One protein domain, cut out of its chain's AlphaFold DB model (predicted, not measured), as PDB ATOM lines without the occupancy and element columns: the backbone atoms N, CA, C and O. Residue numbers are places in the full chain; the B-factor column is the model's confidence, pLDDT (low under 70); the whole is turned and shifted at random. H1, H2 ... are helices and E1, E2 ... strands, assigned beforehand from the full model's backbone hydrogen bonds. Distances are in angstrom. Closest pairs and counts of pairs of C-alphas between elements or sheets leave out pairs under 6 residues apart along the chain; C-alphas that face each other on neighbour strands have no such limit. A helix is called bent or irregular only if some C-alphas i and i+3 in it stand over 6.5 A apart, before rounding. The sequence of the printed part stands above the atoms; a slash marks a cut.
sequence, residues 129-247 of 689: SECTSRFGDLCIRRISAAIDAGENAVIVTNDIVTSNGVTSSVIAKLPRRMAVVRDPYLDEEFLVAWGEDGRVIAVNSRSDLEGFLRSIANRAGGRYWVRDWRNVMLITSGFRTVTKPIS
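What this domain is: This is residues 129 to 247 of the 689 residues of an uncharacterized protein of Vulcanisaeta sp (UniProt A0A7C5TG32). Two small, strongly twisted four-strand sheets sit one after the other along the long axis, with two helices near the join: H2 lies across one face of the first sheet, between the sheets, and H1 packs on one face of the second. The first sheet is a long-stranded, curled wall, E1 E2 E3 E4, antiparallel; the second, E7 E6 E5 E8, is shorter and mixed. The printed part has 119 residues with eight named strands and two named helices, in the order E1 E2 E3 E4 E5 E6 E7 H1 H2 E8, class mixed, helices and strands. The whole is compact by its radius of gyration of the C-alphas, 15.6 A, yet elongated, spanning 53 by 29 by 22 A.

Where its parts are: E1, residues 129 to 135, begins at C-alpha 129 (132.564, 175.454, 83.915). E2, residues 138 to 148, is 26.0 A long and bends by 68 degrees at residue 141; E3, residues 153 to 162, is 27.3 A long; E4, residues 165 to 174, is 26.6 A long and bends by 50 degrees at residue 171. E5 is residues 178 to 182, E6 189 to 194 and E7 200 to 205. H1, residues 209 to 219, is 15.5 A long, and H2, residues 229 to 238, is 16.0 A. E8, residues 240 to 243, ends at C-alpha 243 (139.871, 162.289, 63.406).

How they stand to each other: E1 E2 E3 E4 form a meander, each strand the antiparallel neighbour of the one before, with N 130 and O 143 at 2.8 A, N 144 and O 157 at 2.9 A, and N 158 and O 169 at 2.8 A. H2 is on this sheet, over E2 and E3 at a height of 7.5 A, across the strands; the closest C-alphas of E2 and H2 are those of Ala 145 and Ile 235, 6.6 A. Residues 225 to 226 pair with 172 to 173 of E4, antiparallel. E5 E6 E7 form a second meander, with N 181 and O 190 at 2.8 A and N 191 and O 204 at 2.8 A. E8 is parallel to E5, with N 180 and O 240 at 2.8 A. E7, H1 H2 and E8 make a split strand-helix-strand unit, E6 and E5 between its strands, with a right-handed crossover. H1 is on that sheet, over E7 and along the strands, height 7.0 A; the closest C-alphas are those of Asn 204 and Phe 212, 5.4 A. H1 and H2 only just touch, with 3 pairs of C-alphas within 8 A, about perpendicular at 78 degrees. In H1 every O i to N i+4 pair is within hydrogen-bond range; H2 has 1 of 6, with 4 of 7 O i to N i+3 pairs, and is irregular, C-alphas 234 and 237 being 7.4 A apart.

The domain as a whole: The two C-alphas farthest apart are those of Ser 163 and Tyr 185, 53.9 A. The printed part has no cut and no long link. The mean pLDDT of the printed part is 88.5; residues 187 and 220 to 221 are under 70.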
ATOM      1  N   SER A 129     133.125 175.128  82.612       91.88
ATOM      2  CA  SER A 129     132.564 175.454  83.915       91.88
ATOM      3  C   SER A 129     131.099 175.048  83.973       91.88
ATOM      4  O   SER A 129     130.279 175.563  83.219       91.88
ATOM      5  N   GLU A 130     130.778 174.123  84.872       90.88
ATOM      6  CA  GLU A 130     129.452 173.534  85.024       90.88
ATOM      7  C   GLU A 130     128.886 173.827  86.409       90.88
ATOM      8  O   GLU A 130     129.527 173.596  87.439       90.88
ATOM      9  N   CYS A 131     127.656 174.332  86.448       90.25
ATOM     10  CA  CYS A 131     126.968 174.592  87.705       90.25
ATOM     11  C   CYS A 131     126.238 173.335  88.183       90.25
ATOM     12  O   CYS A 131     125.293 172.890  87.538       90.25
ATOM     13  N   THR A 132     126.629 172.792  89.334       89.94
ATOM     14  CA  THR A 132     126.036 171.557  89.880       89.94
ATOM     15  C   THR A 132     124.971 171.814  90.937       89.94
ATOM     16  O   THR A 132     124.152 170.940  91.211       89.94
ATOM     17  N   SER A 133     124.951 173.007  91.536       88.94
ATOM     18  CA  SER A 133     123.927 173.393  92.504       88.94
ATOM     19  C   SER A 133     123.656 174.890  92.453       88.94
ATOM     20  O   SER A 133     124.582 175.696  92.316       88.94
ATOM     21  N   ARG A 134     122.378 175.261  92.573       90.00
ATOM     22  CA  ARG A 134     121.903 176.646  92.547       90.00
ATOM     23  C   ARG A 134     121.067 176.968  93.781       90.00
ATOM     24  O   ARG A 134     120.335 176.112  94.272       90.00
ATOM     25  N   PHE A 135     121.146 178.217  94.226       86.31
ATOM     26  CA  PHE A 135     120.230 178.821  95.189       86.31
ATOM     27  C   PHE A 135     119.618 180.070  94.545       86.31
ATOM     28  O   PHE A 135     120.297 181.082  94.373       86.31
ATOM     29  N   GLY A 136     118.358 179.973  94.112       86.12
ATOM     30  CA  GLY A 136     117.786 180.944  93.173       86.12
ATOM     31  C   GLY A 136     118.581 180.959  91.861       86.12
ATOM     32  O   GLY A 136     118.865 179.900  91.298       86.12
ATOM     33  N   ASP A 137     119.002 182.146  91.420       83.44
ATOM     34  CA  ASP A 137     119.841 182.327  90.224       83.44
ATOM     35  C   ASP A 137     121.348 182.181  90.497       83.44
ATOM     36  O   ASP A 137     122.154 182.105  89.566       83.44
ATOM     37  N   LEU A 138     121.755 182.109  91.770       85.50
ATOM     38  CA  LEU A 138     123.158 182.006  92.147       85.50
ATOM     39  C   LEU A 138     123.642 180.559  92.036       85.50
ATOM     40  O   LEU A 138     123.106 179.654  92.677       85.50
ATOM     41  N   CYS A 139     124.711 180.343  91.271       86.25
ATOM     42  CA  CYS A 139     125.418 179.069  91.269       86.25
ATOM     43  C   CYS A 139     126.239 178.923  92.556       86.25
ATOM     44  O   CYS A 139     127.270 179.575  92.702       86.25
ATOM     45  N   ILE A 140     125.786 178.075  93.479       91.00
ATOM     46  CA  ILE A 140     126.442 177.870  94.780       91.00
ATOM     47  C   ILE A 140     127.520 176.788  94.737       91.00
ATOM     48  O   ILE A 140     128.396 176.764  95.597       91.00
ATOM     49  N   ARG A 141     127.479 175.899  93.738       91.44
ATOM     50  CA  ARG A 141     128.524 174.901  93.504       91.44
ATOM     51  C   ARG A 141     128.829 174.784  92.023       91.44
ATOM     52  O   ARG A 141     127.926 174.546  91.217       91.44
ATOM     53  N   ARG A 142     130.105 174.908  91.682       92.81
ATOM     54  CA  ARG A 142     130.599 174.936  90.309       92.81
ATOM     55  C   ARG A 142     131.787 174.001  90.163       92.81
ATOM     56  O   ARG A 142     132.690 174.011  90.991       92.81
ATOM     57  N   ILE A 143     131.775 173.202  89.108       94.00
ATOM     58  CA  ILE A 143     132.925 172.407  88.692       94.00
ATOM     59  C   ILE A 143     133.571 173.126  87.521       94.00
ATOM     60  O   ILE A 143     132.911 173.356  86.512       94.00
ATOM     61  N   SER A 144     134.839 173.485  87.657       93.62
ATOM     62  CA  SER A 144     135.595 174.164  86.607       93.62
ATOM     63  C   SER A 144     136.800 173.318  86.217       93.62
ATOM     64  O   SER A 144     137.396 172.657  87.062       93.62
ATOM     65  N   ALA A 145     137.165 173.327  84.941       95.06
ATOM     66  CA  ALA A 145     138.382 172.696  84.457       95.06
ATOM     67  C   ALA A 145     139.079 173.613  83.460       95.06
ATOM     68  O   ALA A 145     138.455 174.089  82.511       95.06
ATOM     69  N   ALA A 146     140.365 173.864  83.680       94.19
ATOM     70  CA  ALA A 146     141.188 174.710  82.826       94.19
ATOM     71  C   ALA A 146     142.636 174.212  82.815       94.19
ATOM     72  O   ALA A 146     143.067 173.500  83.725       94.19
ATOM     73  N   ILE A 147     143.384 174.586  81.778       92.62
ATOM     74  CA  ILE A 147     144.828 174.357  81.737       92.62
ATOM     75  C   ILE A 147     145.492 175.337  82.705       92.62
ATOM     76  O   ILE A 147     145.295 176.545  82.595       92.62
ATOM     77  N   ASP A 148     146.296 174.806  83.616       92.94
ATOM     78  CA  ASP A 148     147.129 175.574  84.529       92.94
ATOM     79  C   ASP A 148     148.594 175.514  84.069       92.94
ATOM     80  O   ASP A 148     149.162 174.433  83.866       92.94
ATOM     81  N   ALA A 149     149.200 176.688  83.869       87.69
ATOM     82  CA  ALA A 149     150.574 176.819  83.385       87.69
ATOM     83  C   ALA A 149     151.620 176.428  84.442       87.69
ATOM     84  O   ALA A 149     152.698 175.939  84.091       87.69
ATOM     85  N   GLY A 150     151.303 176.621  85.726       89.50
ATOM     86  CA  GLY A 150     152.160 176.260  86.853       89.50
ATOM     87  C   GLY A 150     152.280 174.747  86.989       89.50
ATOM     88  O   GLY A 150     153.379 174.196  87.008       89.50
ATOM     89  N   GLU A 151     151.142 174.065  86.973       90.75
ATOM     90  CA  GLU A 151     151.012 172.619  87.128       90.75
ATOM     91  C   GLU A 151     151.205 171.829  85.827       90.75
ATOM     92  O   GLU A 151     151.222 170.589  85.852       90.75
ATOM     93  N   ASN A 152     151.325 172.532  84.697       91.81
ATOM     94  CA  ASN A 152     151.437 171.980  83.351       91.81
ATOM     95  C   ASN A 152     150.393 170.880  83.083       91.81
ATOM     96  O   ASN A 152     150.717 169.769  82.666       91.81
ATOM     97  N   ALA A 153     149.141 171.132  83.460       93.69
ATOM     98  CA  ALA A 153     148.083 170.124  83.510       93.69
ATOM     99  C   ALA A 153     146.703 170.770  83.396       93.69
ATOM    100  O   ALA A 153     146.549 171.969  83.610       93.69
ATOM    101  N   VAL A 154     145.684 169.965  83.108       94.75
ATOM    102  CA  VAL A 154     144.291 170.369  83.312       94.75
ATOM    103  C   VAL A 154     143.964 170.186  84.788       94.75
ATOM    104  O   VAL A 154     144.014 169.069  85.311       94.75
ATOM    105  N   ILE A 155     143.639 171.285  85.457       95.81
ATOM    106  CA  ILE A 155     143.246 171.302  86.862       95.81
ATOM    107  C   ILE A 155     141.731 171.387  86.932       95.81
ATOM    108  O   ILE A 155     141.123 172.287  86.355       95.81
ATOM    109  N   VAL A 156     141.131 170.429  87.638       95.31
ATOM    110  CA  VAL A 156     139.692 170.405  87.891       95.31
ATOM    111  C   VAL A 156     139.442 170.877  89.313       95.31
ATOM    112  O   VAL A 156     139.943 170.268  90.264       95.31
ATOM    113  N   THR A 157     138.653 171.935  89.462       95.56
ATOM    114  CA  THR A 157     138.255 172.493  90.752       95.56
ATOM    115  C   THR A 157     136.771 172.296  91.015       95.56
ATOM    116  O   THR A 157     135.938 172.286  90.111       95.56
ATOM    117  N   ASN A 158     136.443 172.134  92.290       93.88
ATOM    118  CA  ASN A 158     135.097 172.259  92.817       93.88
ATOM    119  C   ASN A 158     135.048 173.519  93.680       93.88
ATOM    120  O   ASN A 158     135.630 173.549  94.770       93.88
ATOM    121  N   ASP A 159     134.363 174.528  93.161       92.81
ATOM    122  CA  ASP A 159     134.194 175.843  93.757       92.81
ATOM    123  C   ASP A 159     132.844 175.885  94.478       92.81
ATOM    124  O   ASP A 159     131.789 175.653  93.877       92.81
ATOM    125  N   ILE A 160     132.870 176.170  95.777       90.75
ATOM    126  CA  ILE A 160     131.682 176.268  96.627       90.75
ATOM    127  C   ILE A 160     131.562 177.705  97.119       90.75
ATOM    128  O   ILE A 160     132.467 178.227  97.772       90.75
ATOM    129  N   VAL A 161     130.435 178.345  96.821       87.56
ATOM    130  CA  VAL A 161     130.119 179.683  97.322       87.56
ATOM    131  C   VAL A 161     129.571 179.549  98.738       87.56
ATOM    132  O   VAL A 161     128.553 178.900  98.970       87.56
ATOM    133  N   THR A 162     130.261 180.169  99.689       83.19
ATOM    134  CA  THR A 162     129.879 180.222 101.103       83.19
ATOM    135  C   THR A 162     129.604 181.665 101.518       83.19
ATOM    136  O   THR A 162     129.916 182.601 100.781       83.19
ATOM    137  N   SER A 163     129.074 181.869 102.727       78.75
ATOM    138  CA  SER A 163     128.912 183.210 103.312       78.75
ATOM    139  C   SER A 163     130.224 184.002 103.396       78.75
ATOM    140  O   SER A 163     130.191 185.226 103.432       78.75
ATOM    141  N   ASN A 164     131.367 183.308 103.408       79.94
ATOM    142  CA  ASN A 164     132.699 183.889 103.583       79.94
ATOM    143  C   ASN A 164     133.462 184.041 102.251       79.94
ATOM    144  O   ASN A 164     134.647 184.364 102.263       79.94
ATOM    145  N   GLY A 165     132.808 183.790 101.109       84.19
ATOM    146  CA  GLY A 165     133.416 183.827  99.775       84.19
ATOM    147  C   GLY A 165     133.460 182.458  99.089       84.19
ATOM    148  O   GLY A 165     132.769 181.514  99.486       84.19
ATOM    149  N   VAL A 166     134.257 182.353  98.025       85.88
ATOM    150  CA  VAL A 166     134.395 181.125  97.225       85.88
ATOM    151  C   VAL A 166     135.505 180.254  97.800       85.88
ATOM    152  O   VAL A 166     136.650 180.683  97.900       85.88
ATOM    153  N   THR A 167     135.169 179.019  98.166       89.81
ATOM    154  CA  THR A 167     136.144 177.989  98.540       89.81
ATOM    155  C   THR A 167     136.374 177.069  97.348       89.81
ATOM    156  O   THR A 167     135.462 176.350  96.943       89.81
ATOM    157  N   SER A 168     137.588 177.074  96.800       90.12
ATOM    158  CA  SER A 168     137.984 176.224  95.674       90.12
ATOM    159  C   SER A 168     138.803 175.032  96.155       90.12
ATOM    160  O   SER A 168     139.768 175.181  96.903       90.12
ATOM    161  N   SER A 169     138.432 173.833  95.711       93.00
ATOM    162  CA  SER A 169     139.148 172.592  96.016       93.00
ATOM    163  C   SER A 169     139.574 171.891  94.732       93.00
ATOM    164  O   SER A 169     138.746 171.675  93.851       93.00
ATOM    165  N   VAL A 170     140.851 171.519  94.610       94.88
ATOM    166  CA  VAL A 170     141.328 170.747  93.452       94.88
ATOM    167  C   VAL A 170     140.920 169.287  93.619       94.88
ATOM    168  O   VAL A 170     141.297 168.626  94.591       94.88
ATOM    169  N   ILE A 171     140.155 168.783  92.654       93.88
ATOM    170  CA  ILE A 171     139.576 167.437  92.676       93.88
ATOM    171  C   ILE A 171     140.184 166.490  91.639       93.88
ATOM    172  O   ILE A 171     140.046 165.274  91.791       93.88
ATOM    173  N   ALA A 172     140.894 167.010  90.633       93.75
ATOM    174  CA  ALA A 172     141.718 166.209  89.731       93.75
ATOM    175  C   ALA A 172     142.828 167.026  89.064       93.75
ATOM    176  O   ALA A 172     142.709 168.238  88.876       93.75
ATOM    177  N   LYS A 173     143.876 166.306  88.657       94.12
ATOM    178  CA  LYS A 173     144.972 166.773  87.810       94.12
ATOM    179  C   LYS A 173     145.086 165.832  86.616       94.12
ATOM    180  O   LYS A 173     145.399 164.657  86.805       94.12
ATOM    181  N   LEU A 174     144.835 166.332  85.409       93.75
ATOM    182  CA  LEU A 174     144.756 165.537  84.182       93.75
ATOM    183  C   LEU A 174     145.763 166.018  83.114       93.75
ATOM    184  O   LEU A 174     146.199 167.171  83.163       93.75
ATOM    185  N   PRO A 175     146.143 165.164  82.146       93.44
ATOM    186  CA  PRO A 175     147.031 165.537  81.042       93.44
ATOM    187  C   PRO A 175     146.478 166.685  80.196       93.44
ATOM    188  O   PRO A 175     145.274 166.779  79.979       93.44
ATOM    189  N   ARG A 176     147.346 167.537  79.645       92.94
ATOM    190  CA  ARG A 176     146.901 168.588  78.708       92.94
ATOM    191  C   ARG A 176     146.547 168.023  77.340       92.94
ATOM    192  O   ARG A 176     145.631 168.518  76.694       92.94
ATOM    193  N   ARG A 177     147.256 166.974  76.913       92.94
ATOM    194  CA  ARG A 177     147.013 166.254  75.660       92.94
ATOM    195  C   ARG A 177     145.979 165.161  75.900       92.94
ATOM    196  O   ARG A 177     146.318 164.025  76.215       92.94
ATOM    197  N   MET A 178     144.710 165.526  75.768       93.12
ATOM    198  CA  MET A 178     143.583 164.594  75.768       93.12
ATOM    199  C   MET A 178     142.634 164.941  74.628       93.12
ATOM    200  O   MET A 178     142.489 166.112  74.285       93.12
ATOM    201  N   ALA A 179     141.981 163.944  74.044       94.56
ATOM    202  CA  ALA A 179     140.965 164.166  73.023       94.56
ATOM    203  C   ALA A 179     139.988 162.992  72.942       94.56
ATOM    204  O   ALA A 179     140.295 161.865  73.342       94.56
ATOM    205  N   VAL A 180     138.824 163.266  72.360       93.94
ATOM    206  CA  VAL A 180     138.008 162.247  71.708       93.94
ATOM    207  C   VAL A 180     138.592 162.028  70.314       93.94
ATOM    208  O   VAL A 180     138.659 162.956  69.511       93.94
ATOM    209  N   VAL A 181     139.038 160.814  70.017       92.88
ATOM    210  CA  VAL A 181     139.612 160.451  68.722       92.88
ATOM    211  C   VAL A 181     138.656 159.539  67.979       92.88
ATOM    212  O   VAL A 181     138.331 158.453  68.455       92.88
ATOM    213  N   ARG A 182     138.236 159.960  66.787       91.12
ATOM    214  CA  ARG A 182     137.549 159.104  65.825       91.12
ATOM    215  C   ARG A 182     138.589 158.420  64.941       91.12
ATOM    216  O   ARG A 182     139.225 159.078  64.116       91.12
ATOM    217  N   ASP A 183     138.771 157.113  65.114       87.69
ATOM    218  CA  ASP A 183     139.745 156.353  64.320       87.69
ATOM    219  C   ASP A 183     139.122 155.942  62.967       87.69
ATOM    220  O   ASP A 183     138.089 155.264  62.943       87.69
ATOM    221  N   PRO A 184     139.726 156.316  61.819       85.94
ATOM    222  CA  PRO A 184     139.174 156.023  60.496       85.94
ATOM    223  C   PRO A 184     139.217 154.537  60.094       85.94
ATOM    224  O   PRO A 184     138.554 154.154  59.130       85.94
ATOM    225  N   TYR A 185     139.993 153.701  60.787       82.88
ATOM    226  CA  TYR A 185     140.069 152.254  60.570       82.88
ATOM    227  C   TYR A 185     139.057 151.495  61.437       82.88
ATOM    228  O   TYR A 185     138.488 150.492  60.991       82.88
ATOM    229  N   LEU A 186     138.802 151.985  62.653       77.38
ATOM    230  CA  LEU A 186     137.906 151.346  63.621       77.38
ATOM    231  C   LEU A 186     136.452 151.837  63.526       77.38
ATOM    232  O   LEU A 186     135.549 151.071  63.848       77.38
ATOM    233  N   ASP A 187     136.219 153.050  63.000       68.81
ATOM    234  CA  ASP A 187     134.897 153.708  62.909       68.81
ATOM    235  C   ASP A 187     134.193 153.831  64.274       68.81
ATOM    236  O   ASP A 187     132.969 153.816  64.382       68.81
ATOM    237  N   GLU A 188     135.004 153.945  65.324       78.19
ATOM    238  CA  GLU A 188     134.597 154.145  66.709       78.19
ATOM    239  C   GLU A 188     135.293 155.387  67.275       78.19
ATOM    240  O   GLU A 188     136.323 155.847  66.766       78.19
ATOM    241  N   GLU A 189     134.705 155.935  68.336       87.50
ATOM    242  CA  GLU A 189     135.282 157.037  69.095       87.50
ATOM    243  C   GLU A 189     135.960 156.519  70.364       87.50
ATOM    244  O   GLU A 189     135.384 155.751  71.144       87.50
ATOM    245  N   PHE A 190     137.170 157.011  70.603       90.50
ATOM    246  CA  PHE A 190     138.003 156.656  71.742       90.50
ATOM    247  C   PHE A 190     138.350 157.896  72.557       90.50
ATOM    248  O   PHE A 190     138.583 158.968  72.011       90.50
ATOM    249  N   LEU A 191     138.418 157.751  73.874       92.06
ATOM    250  CA  LEU A 191     139.080 158.711  74.748       92.06
ATOM    251  C   LEU A 191     140.564 158.371  74.766       92.06
ATOM    252  O   LEU A 191     140.930 157.246  75.113       92.06
ATOM    253  N   VAL A 192     141.405 159.333  74.392       93.50
ATOM    254  CA  VAL A 192     142.855 159.141  74.322       93.50
ATOM    255  C   VAL A 192     143.564 160.235  75.101       93.50
ATOM    256  O   VAL A 192     143.210 161.412  75.012       93.50
ATOM    257  N   ALA A 193     144.568 159.829  75.875       93.12
ATOM    258  CA  ALA A 193     145.480 160.722  76.569       93.12
ATOM    259  C   ALA A 193     146.920 160.412  76.173       93.12
ATOM    260  O   ALA A 193     147.315 159.243  76.090       93.12
ATOM    261  N   TRP A 194     147.705 161.472  76.016       92.38
ATOM    262  CA  TRP A 194     149.130 161.403  75.737       92.38
ATOM    263  C   TRP A 194     149.938 162.024  76.872       92.38
ATOM    264  O   TRP A 194     149.484 162.945  77.558       92.38
ATOM    265  N   GLY A 195     151.145 161.504  77.066       89.44
ATOM    266  CA  GLY A 195     152.167 162.110  77.902       89.44
ATOM    267  C   GLY A 195     152.705 163.406  77.294       89.44
ATOM    268  O   GLY A 195     152.393 163.780  76.162       89.44
ATOM    269  N   GLU A 196     153.549 164.092  78.060       88.06
ATOM    270  CA  GLU A 196     154.234 165.300  77.587       88.06
ATOM    271  C   GLU A 196     155.310 164.994  76.531       88.06
ATOM    272  O   GLU A 196     155.699 165.888  75.792       88.06
ATOM    273  N   ASP A 197     155.712 163.726  76.393       86.44
ATOM    274  CA  ASP A 197     156.584 163.198  75.336       86.44
ATOM    275  C   ASP A 197     155.820 162.779  74.060       86.44
ATOM    276  O   ASP A 197     156.425 162.323  73.089       86.44
ATOM    277  N   GLY A 198     154.488 162.914  74.049       88.38
ATOM    278  CA  GLY A 198     153.630 162.537  72.926       88.38
ATOM    279  C   GLY A 198     153.286 161.045  72.846       88.38
ATOM    280  O   GLY A 198     152.599 160.642  71.907       88.38
ATOM    281  N   ARG A 199     153.705 160.214  73.811       90.12
ATOM    282  CA  ARG A 199     153.317 158.793  73.858       90.12
ATOM    283  C   ARG A 199     151.930 158.609  74.449       90.12
ATOM    284  O   ARG A 199     151.522 159.336  75.352       90.12
ATOM    285  N   VAL A 200     151.205 157.605  73.975       90.69
ATOM    286  CA  VAL A 200     149.878 157.272  74.502       90.69
ATOM    287  C   VAL A 200     149.999 156.679  75.906       90.69
ATOM    288  O   VAL A 200     150.689 155.683  76.112       90.69
ATOM    289  N   ILE A 201     149.276 157.260  76.865       90.31
ATOM    290  CA  ILE A 201     149.209 156.766  78.249       90.31
ATOM    291  C   ILE A 201     147.875 156.080  78.558       90.31
ATOM    292  O   ILE A 201     147.847 155.155  79.366       90.31
ATOM    293  N   ALA A 202     146.774 156.458  77.902       89.81
ATOM    294  CA  ALA A 202     145.468 155.822  78.094       89.81
ATOM    295  C   ALA A 202     144.628 155.841  76.811       89.81
ATOM    296  O   ALA A 202     144.631 156.837  76.090       89.81
ATOM    297  N   VAL A 203     143.898 154.746  76.572       89.38
ATOM    298  CA  VAL A 203     142.919 154.579  75.486       89.38
ATOM    299  C   VAL A 203     141.737 153.785  76.029       89.38
ATOM    300  O   VAL A 203     141.923 152.667  76.508       89.38
ATOM    301  N   ASN A 204     140.533 154.337  75.926       88.94
ATOM    302  CA  ASN A 204     139.287 153.661  76.286       88.94
ATOM    303  C   ASN A 204     138.192 154.043  75.284       88.94
ATOM    304  O   ASN A 204     138.280 155.077  74.624       88.94
ATOM    305  N   SER A 205     137.139 153.238  75.180       85.25
ATOM    306  CA  SER A 205     135.953 153.581  74.389       85.25
ATOM    307  C   SER A 205     135.339 154.900  74.869       85.25
ATOM    308  O   SER A 205     135.368 155.201  76.064       85.25
ATOM    309  N   ARG A 206     134.706 155.668  73.975       85.00
ATOM    310  CA  ARG A 206     134.062 156.951  74.322       85.00
ATOM    311  C   ARG A 206     133.082 156.871  75.499       85.00
ATOM    312  O   ARG A 206     132.924 157.854  76.228       85.00
ATOM    313  N   SER A 207     132.434 155.719  75.671       83.38
ATOM    314  CA  SER A 207     131.474 155.437  76.741       83.38
ATOM    315  C   SER A 207     132.109 155.051  78.083       83.38
ATOM    316  O   SER A 207     131.415 155.069  79.093       83.38
ATOM    317  N   ASP A 208     133.398 154.698  78.118       86.06
ATOM    318  CA  ASP A 208     134.113 154.238  79.318       86.06
ATOM    319  C   ASP A 208     135.043 155.328  79.875       86.06
ATOM    320  O   ASP A 208     136.270 155.211  79.919       86.06
ATOM    321  N   LEU A 209     134.436 156.437  80.295       86.81
ATOM    322  CA  LEU A 209     135.162 157.564  80.879       86.81
ATOM    323  C   LEU A 209     135.800 157.223  82.230       86.81
ATOM    324  O   LEU A 209     136.890 157.700  82.540       86.81
ATOM    325  N   GLU A 210     135.127 156.420  83.051       88.00
ATOM    326  CA  GLU A 210     135.672 156.030  84.349       88.00
ATOM    327  C   GLU A 210     136.931 155.173  84.167       88.00
ATOM    328  O   GLU A 210     137.960 155.461  84.785       88.00
ATOM    329  N   GLY A 211     136.887 154.177  83.272       88.50
ATOM    330  CA  GLY A 211     138.055 153.383  82.904       88.50
ATOM    331  C   GLY A 211     139.186 154.243  82.341       88.50
ATOM    332  O   GLY A 211     140.339 154.060  82.734       88.50
ATOM    333  N   PHE A 212     138.862 155.237  81.510       90.19
ATOM    334  CA  PHE A 212     139.834 156.197  80.979       90.19
ATOM    335  C   PHE A 212     140.572 156.966  82.079       90.19
ATOM    336  O   PHE A 212     141.803 156.961  82.147       90.19
ATOM    337  N   LEU A 213     139.823 157.589  82.986       90.00
ATOM    338  CA  LEU A 213     140.377 158.385  84.079       90.00
ATOM    339  C   LEU A 213     141.178 157.514  85.074       90.00
ATOM    340  O   LEU A 213     142.205 157.957  85.592       90.00
ATOM    341  N   ARG A 214     140.766 156.255  85.300       89.00
ATOM    342  CA  ARG A 214     141.524 155.272  86.099       89.00
ATOM    343  C   ARG A 214     142.844 154.897  85.434       89.00
ATOM    344  O   ARG A 214     143.872 154.875  86.109       89.00
ATOM    345  N   SER A 215     142.838 154.656  84.124       88.75
ATOM    346  CA  SER A 215     144.054 154.376  83.352       88.75
ATOM    347  C   SER A 215     145.065 155.520  83.448       88.75
ATOM    348  O   SER A 215     146.247 155.262  83.683       88.75
ATOM    349  N   ILE A 216     144.601 156.772  83.348       89.31
ATOM    350  CA  ILE A 216     145.440 157.971  83.515       89.31
ATOM    351  C   ILE A 216     146.075 158.011  84.910       89.31
ATOM    352  O   ILE A 216     147.289 158.178  85.025       89.31
ATOM    353  N   ALA A 217     145.272 157.837  85.964       85.56
ATOM    354  CA  ALA A 217     145.756 157.912  87.343       85.56
ATOM    355  C   ALA A 217     146.780 156.808  87.672       85.56
ATOM    356  O   ALA A 217     147.752 157.057  88.383       85.56
ATOM    357  N   ASN A 218     146.591 155.601  87.127       83.44
ATOM    358  CA  ASN A 218     147.442 154.448  87.426       83.44
ATOM    359  C   ASN A 218     148.776 154.456  86.664       83.44
ATOM    360  O   ASN A 218     149.795 154.047  87.213       83.44
ATOM    361  N   ARG A 219     148.791 154.889  85.395       72.56
ATOM    362  CA  ARG A 219     149.981 154.776  84.528       72.56
ATOM    363  C   ARG A 219     150.967 155.931  84.662       72.56
ATOM    364  O   ARG A 219     152.122 155.783  84.290       72.56
ATOM    365  N   ALA A 220     150.540 157.067  85.207       65.25
ATOM    366  CA  ALA A 220     151.345 158.286  85.215       65.25
ATOM    367  C   ALA A 220     152.265 158.450  86.440       65.25
ATOM    368  O   ALA A 220     152.707 159.563  86.716       65.25
ATOM    369  N   GLY A 221     152.513 157.391  87.225       69.69
ATOM    370  CA  GLY A 221     153.426 157.444  88.379       69.69
ATOM    371  C   GLY A 221     153.074 158.520  89.421       69.69
ATOM    372  O   GLY A 221     153.961 159.060  90.071       69.69
ATOM    373  N   GLY A 222     151.791 158.887  89.538       76.12
ATOM    374  CA  GLY A 222     151.310 159.958  90.422       76.12
ATOM    375  C   GLY A 222     151.322 161.378  89.828       76.12
ATOM    376  O   GLY A 222     150.836 162.302  90.481       76.12
ATOM    377  N   ARG A 223     151.800 161.578  88.587       86.50
ATOM    378  CA  ARG A 223     151.776 162.882  87.881       86.50
ATOM    379  C   ARG A 223     150.359 163.404  87.626       86.50
ATOM    380  O   ARG A 223     150.156 164.622  87.578       86.50
ATOM    381  N   TYR A 224     149.411 162.487  87.460       90.81
ATOM    382  CA  TYR A 224     147.990 162.742  87.247       90.81
ATOM    383  C   TYR A 224     147.173 161.939  88.253       90.81
ATOM    384  O   TYR A 224     147.561 160.835  88.635       90.81
ATOM    385  N   TRP A 225     146.051 162.496  88.700       91.56
ATOM    386  CA  TRP A 225     145.230 161.893  89.747       91.56
ATOM    387  C   TRP A 225     143.793 162.410  89.717       91.56
ATOM    388  O   TRP A 225     143.513 163.511  89.243       91.56
ATOM    389  N   VAL A 226     142.883 161.618  90.285       90.56
ATOM    390  CA  VAL A 226     141.460 161.943  90.440       90.56
ATOM    391  C   VAL A 226     141.033 161.606  91.869       90.56
ATOM    392  O   VAL A 226     141.205 160.473  92.313       90.56
ATOM    393  N   ARG A 227     140.494 162.590  92.599       89.12
ATOM    394  CA  ARG A 227     139.954 162.419  93.964       89.12
ATOM    395  C   ARG A 227     138.436 162.269  93.965       89.12
ATOM    396  O   ARG A 227     137.914 161.418  94.676       89.12
ATOM    397  N   ASP A 228     137.738 163.070  93.160       87.44
ATOM    398  CA  ASP A 228     136.274 163.060  93.065       87.44
ATOM    399  C   ASP A 228     135.825 162.639  91.662       87.44
ATOM    400  O   ASP A 228     135.616 163.459  90.768       87.44
ATOM    401  N   TRP A 229     135.676 161.329  91.478       85.44
ATOM    402  CA  TRP A 229     135.279 160.732  90.202       85.44
ATOM    403  C   TRP A 229     133.946 161.275  89.698       85.44
ATOM    404  O   TRP A 229     133.810 161.550  88.511       85.44
ATOM    405  N   ARG A 230     132.972 161.481  90.593       86.00
ATOM    406  CA  ARG A 230     131.604 161.825  90.200       86.00
ATOM    407  C   ARG A 230     131.541 163.197  89.537       86.00
ATOM    408  O   ARG A 230     130.869 163.353  88.522       86.00
ATOM    409  N   ASN A 231     132.267 164.162  90.094       86.56
ATOM    410  CA  ASN A 231     132.302 165.528  89.578       86.56
ATOM    411  C   ASN A 231     133.236 165.687  88.373       86.56
ATOM    412  O   ASN A 231     132.928 166.453  87.465       86.56
ATOM    413  N   VAL A 232     134.333 164.928  88.308       84.56
ATOM    414  CA  VAL A 232     135.263 164.973  87.165       84.56
ATOM    415  C   VAL A 232     134.616 164.438  85.882       84.56
ATOM    416  O   VAL A 232     134.998 164.838  84.790       84.56
ATOM    417  N   MET A 233     133.570 163.613  85.955       84.19
ATOM    418  CA  MET A 233     132.862 163.192  84.737       84.19
ATOM    419  C   MET A 233     132.155 164.342  83.996       84.19
ATOM    420  O   MET A 233     131.885 164.228  82.799       84.19
ATOM    421  N   LEU A 234     131.882 165.464  84.671       85.25
ATOM    422  CA  LEU A 234     131.180 166.612  84.085       85.25
ATOM    423  C   LEU A 234     132.038 167.403  83.091       85.25
ATOM    424  O   LEU A 234     131.507 168.176  82.304       85.25
ATOM    425  N   ILE A 235     133.354 167.190  83.085       84.38
ATOM    426  CA  ILE A 235     134.291 167.990  82.287       84.38
ATOM    427  C   ILE A 235     134.533 167.417  80.879       84.38
ATOM    428  O   ILE A 235     135.365 167.924  80.134       84.38
ATOM    429  N   THR A 236     133.793 166.372  80.482       81.88
ATOM    430  CA  THR A 236     133.939 165.727  79.160       81.88
ATOM    431  C   THR A 236     133.650 166.638  77.977       81.88
ATOM    432  O   THR A 236     134.203 166.411  76.903       81.88
ATOM    433  N   SER A 237     132.817 167.664  78.161       84.38
ATOM    434  CA  SER A 237     132.539 168.683  77.141       84.38
ATOM    435  C   SER A 237     133.784 169.488  76.753       84.38
ATOM    436  O   SER A 237     133.810 170.086  75.681       84.38
ATOM    437  N   GLY A 238     134.831 169.469  77.585       87.81
ATOM    438  CA  GLY A 238     136.096 170.146  77.316       87.81
ATOM    439  C   GLY A 238     137.032 169.363  76.401       87.81
ATOM    440  O   GLY A 238     137.989 169.941  75.888       87.81
ATOM    441  N   PHE A 239     136.789 168.070  76.162       91.19
ATOM    442  CA  PHE A 239     137.624 167.285  75.254       91.19
ATOM    443  C   PHE A 239     137.391 167.697  73.804       91.19
ATOM    444  O   PHE A 239     136.276 167.622  73.285       91.19
ATOM    445  N   ARG A 240     138.471 168.069  73.114       92.56
ATOM    446  CA  ARG A 240     138.429 168.271  71.664       92.56
ATOM    447  C   ARG A 240     138.181 166.950  70.949       92.56
ATOM    448  O   ARG A 240     138.638 165.903  71.402       92.56
ATOM    449  N   THR A 241     137.479 167.011  69.821       92.56
ATOM    450  CA  THR A 241     137.251 165.848  68.957       92.56
ATOM    451  C   THR A 241     138.130 165.950  67.718       92.56
ATOM    452  O   THR A 241     138.094 166.965  67.025       92.56
ATOM    453  N   VAL A 242     138.908 164.909  67.435       92.38
ATOM    454  CA  VAL A 242     139.821 164.833  66.284       92.38
ATOM    455  C   VAL A 242     139.609 163.529  65.520       92.38
ATOM    456  O   VAL A 242     139.177 162.531  66.091       92.38
ATOM    457  N   THR A 243     139.916 163.513  64.223       90.94
ATOM    458  CA  THR A 243     139.871 162.289  63.406       90.94
ATOM    459  C   THR A 243     141.290 161.861  63.068       90.94
ATOM    460  O   THR A 243     141.963 162.542  62.297       90.94
ATOM    461  N   LYS A 244     141.762 160.758  63.658       87.44
ATOM    462  CA  LYS A 244     143.135 160.267  63.475       87.44
ATOM    463  C   LYS A 244     143.247 158.781  63.832       87.44
ATOM    464  O   LYS A 244     142.549 158.343  64.743       87.44
ATOM    465  N   PRO A 245     144.111 157.997  63.164       88.56
ATOM    466  CA  PRO A 245     144.381 156.625  63.581       88.56
ATOM    467  C   PRO A 245     145.121 156.599  64.920       88.56
ATOM    468  O   PRO A 245     146.083 157.344  65.107       88.56
ATOM    469  N   ILE A 246     144.702 155.717  65.824       87.38
ATOM    470  CA  ILE A 246     145.344 155.511  67.135       87.38
ATOM    471  C   ILE A 246     146.127 154.198  67.196       87.38
ATOM    472  O   ILE A 246     146.952 154.000  68.080       87.38
ATOM    473  N   SER A 247     145.881 153.301  66.242       89.12
ATOM    474  CA  SER A 247     146.575 152.024  66.100       89.12
ATOM    475  C   SER A 247     147.912 152.182  65.368       89.12
ATOM    476  O   SER A 247     148.004 152.883  64.353       89.12
TER     477      SER A 247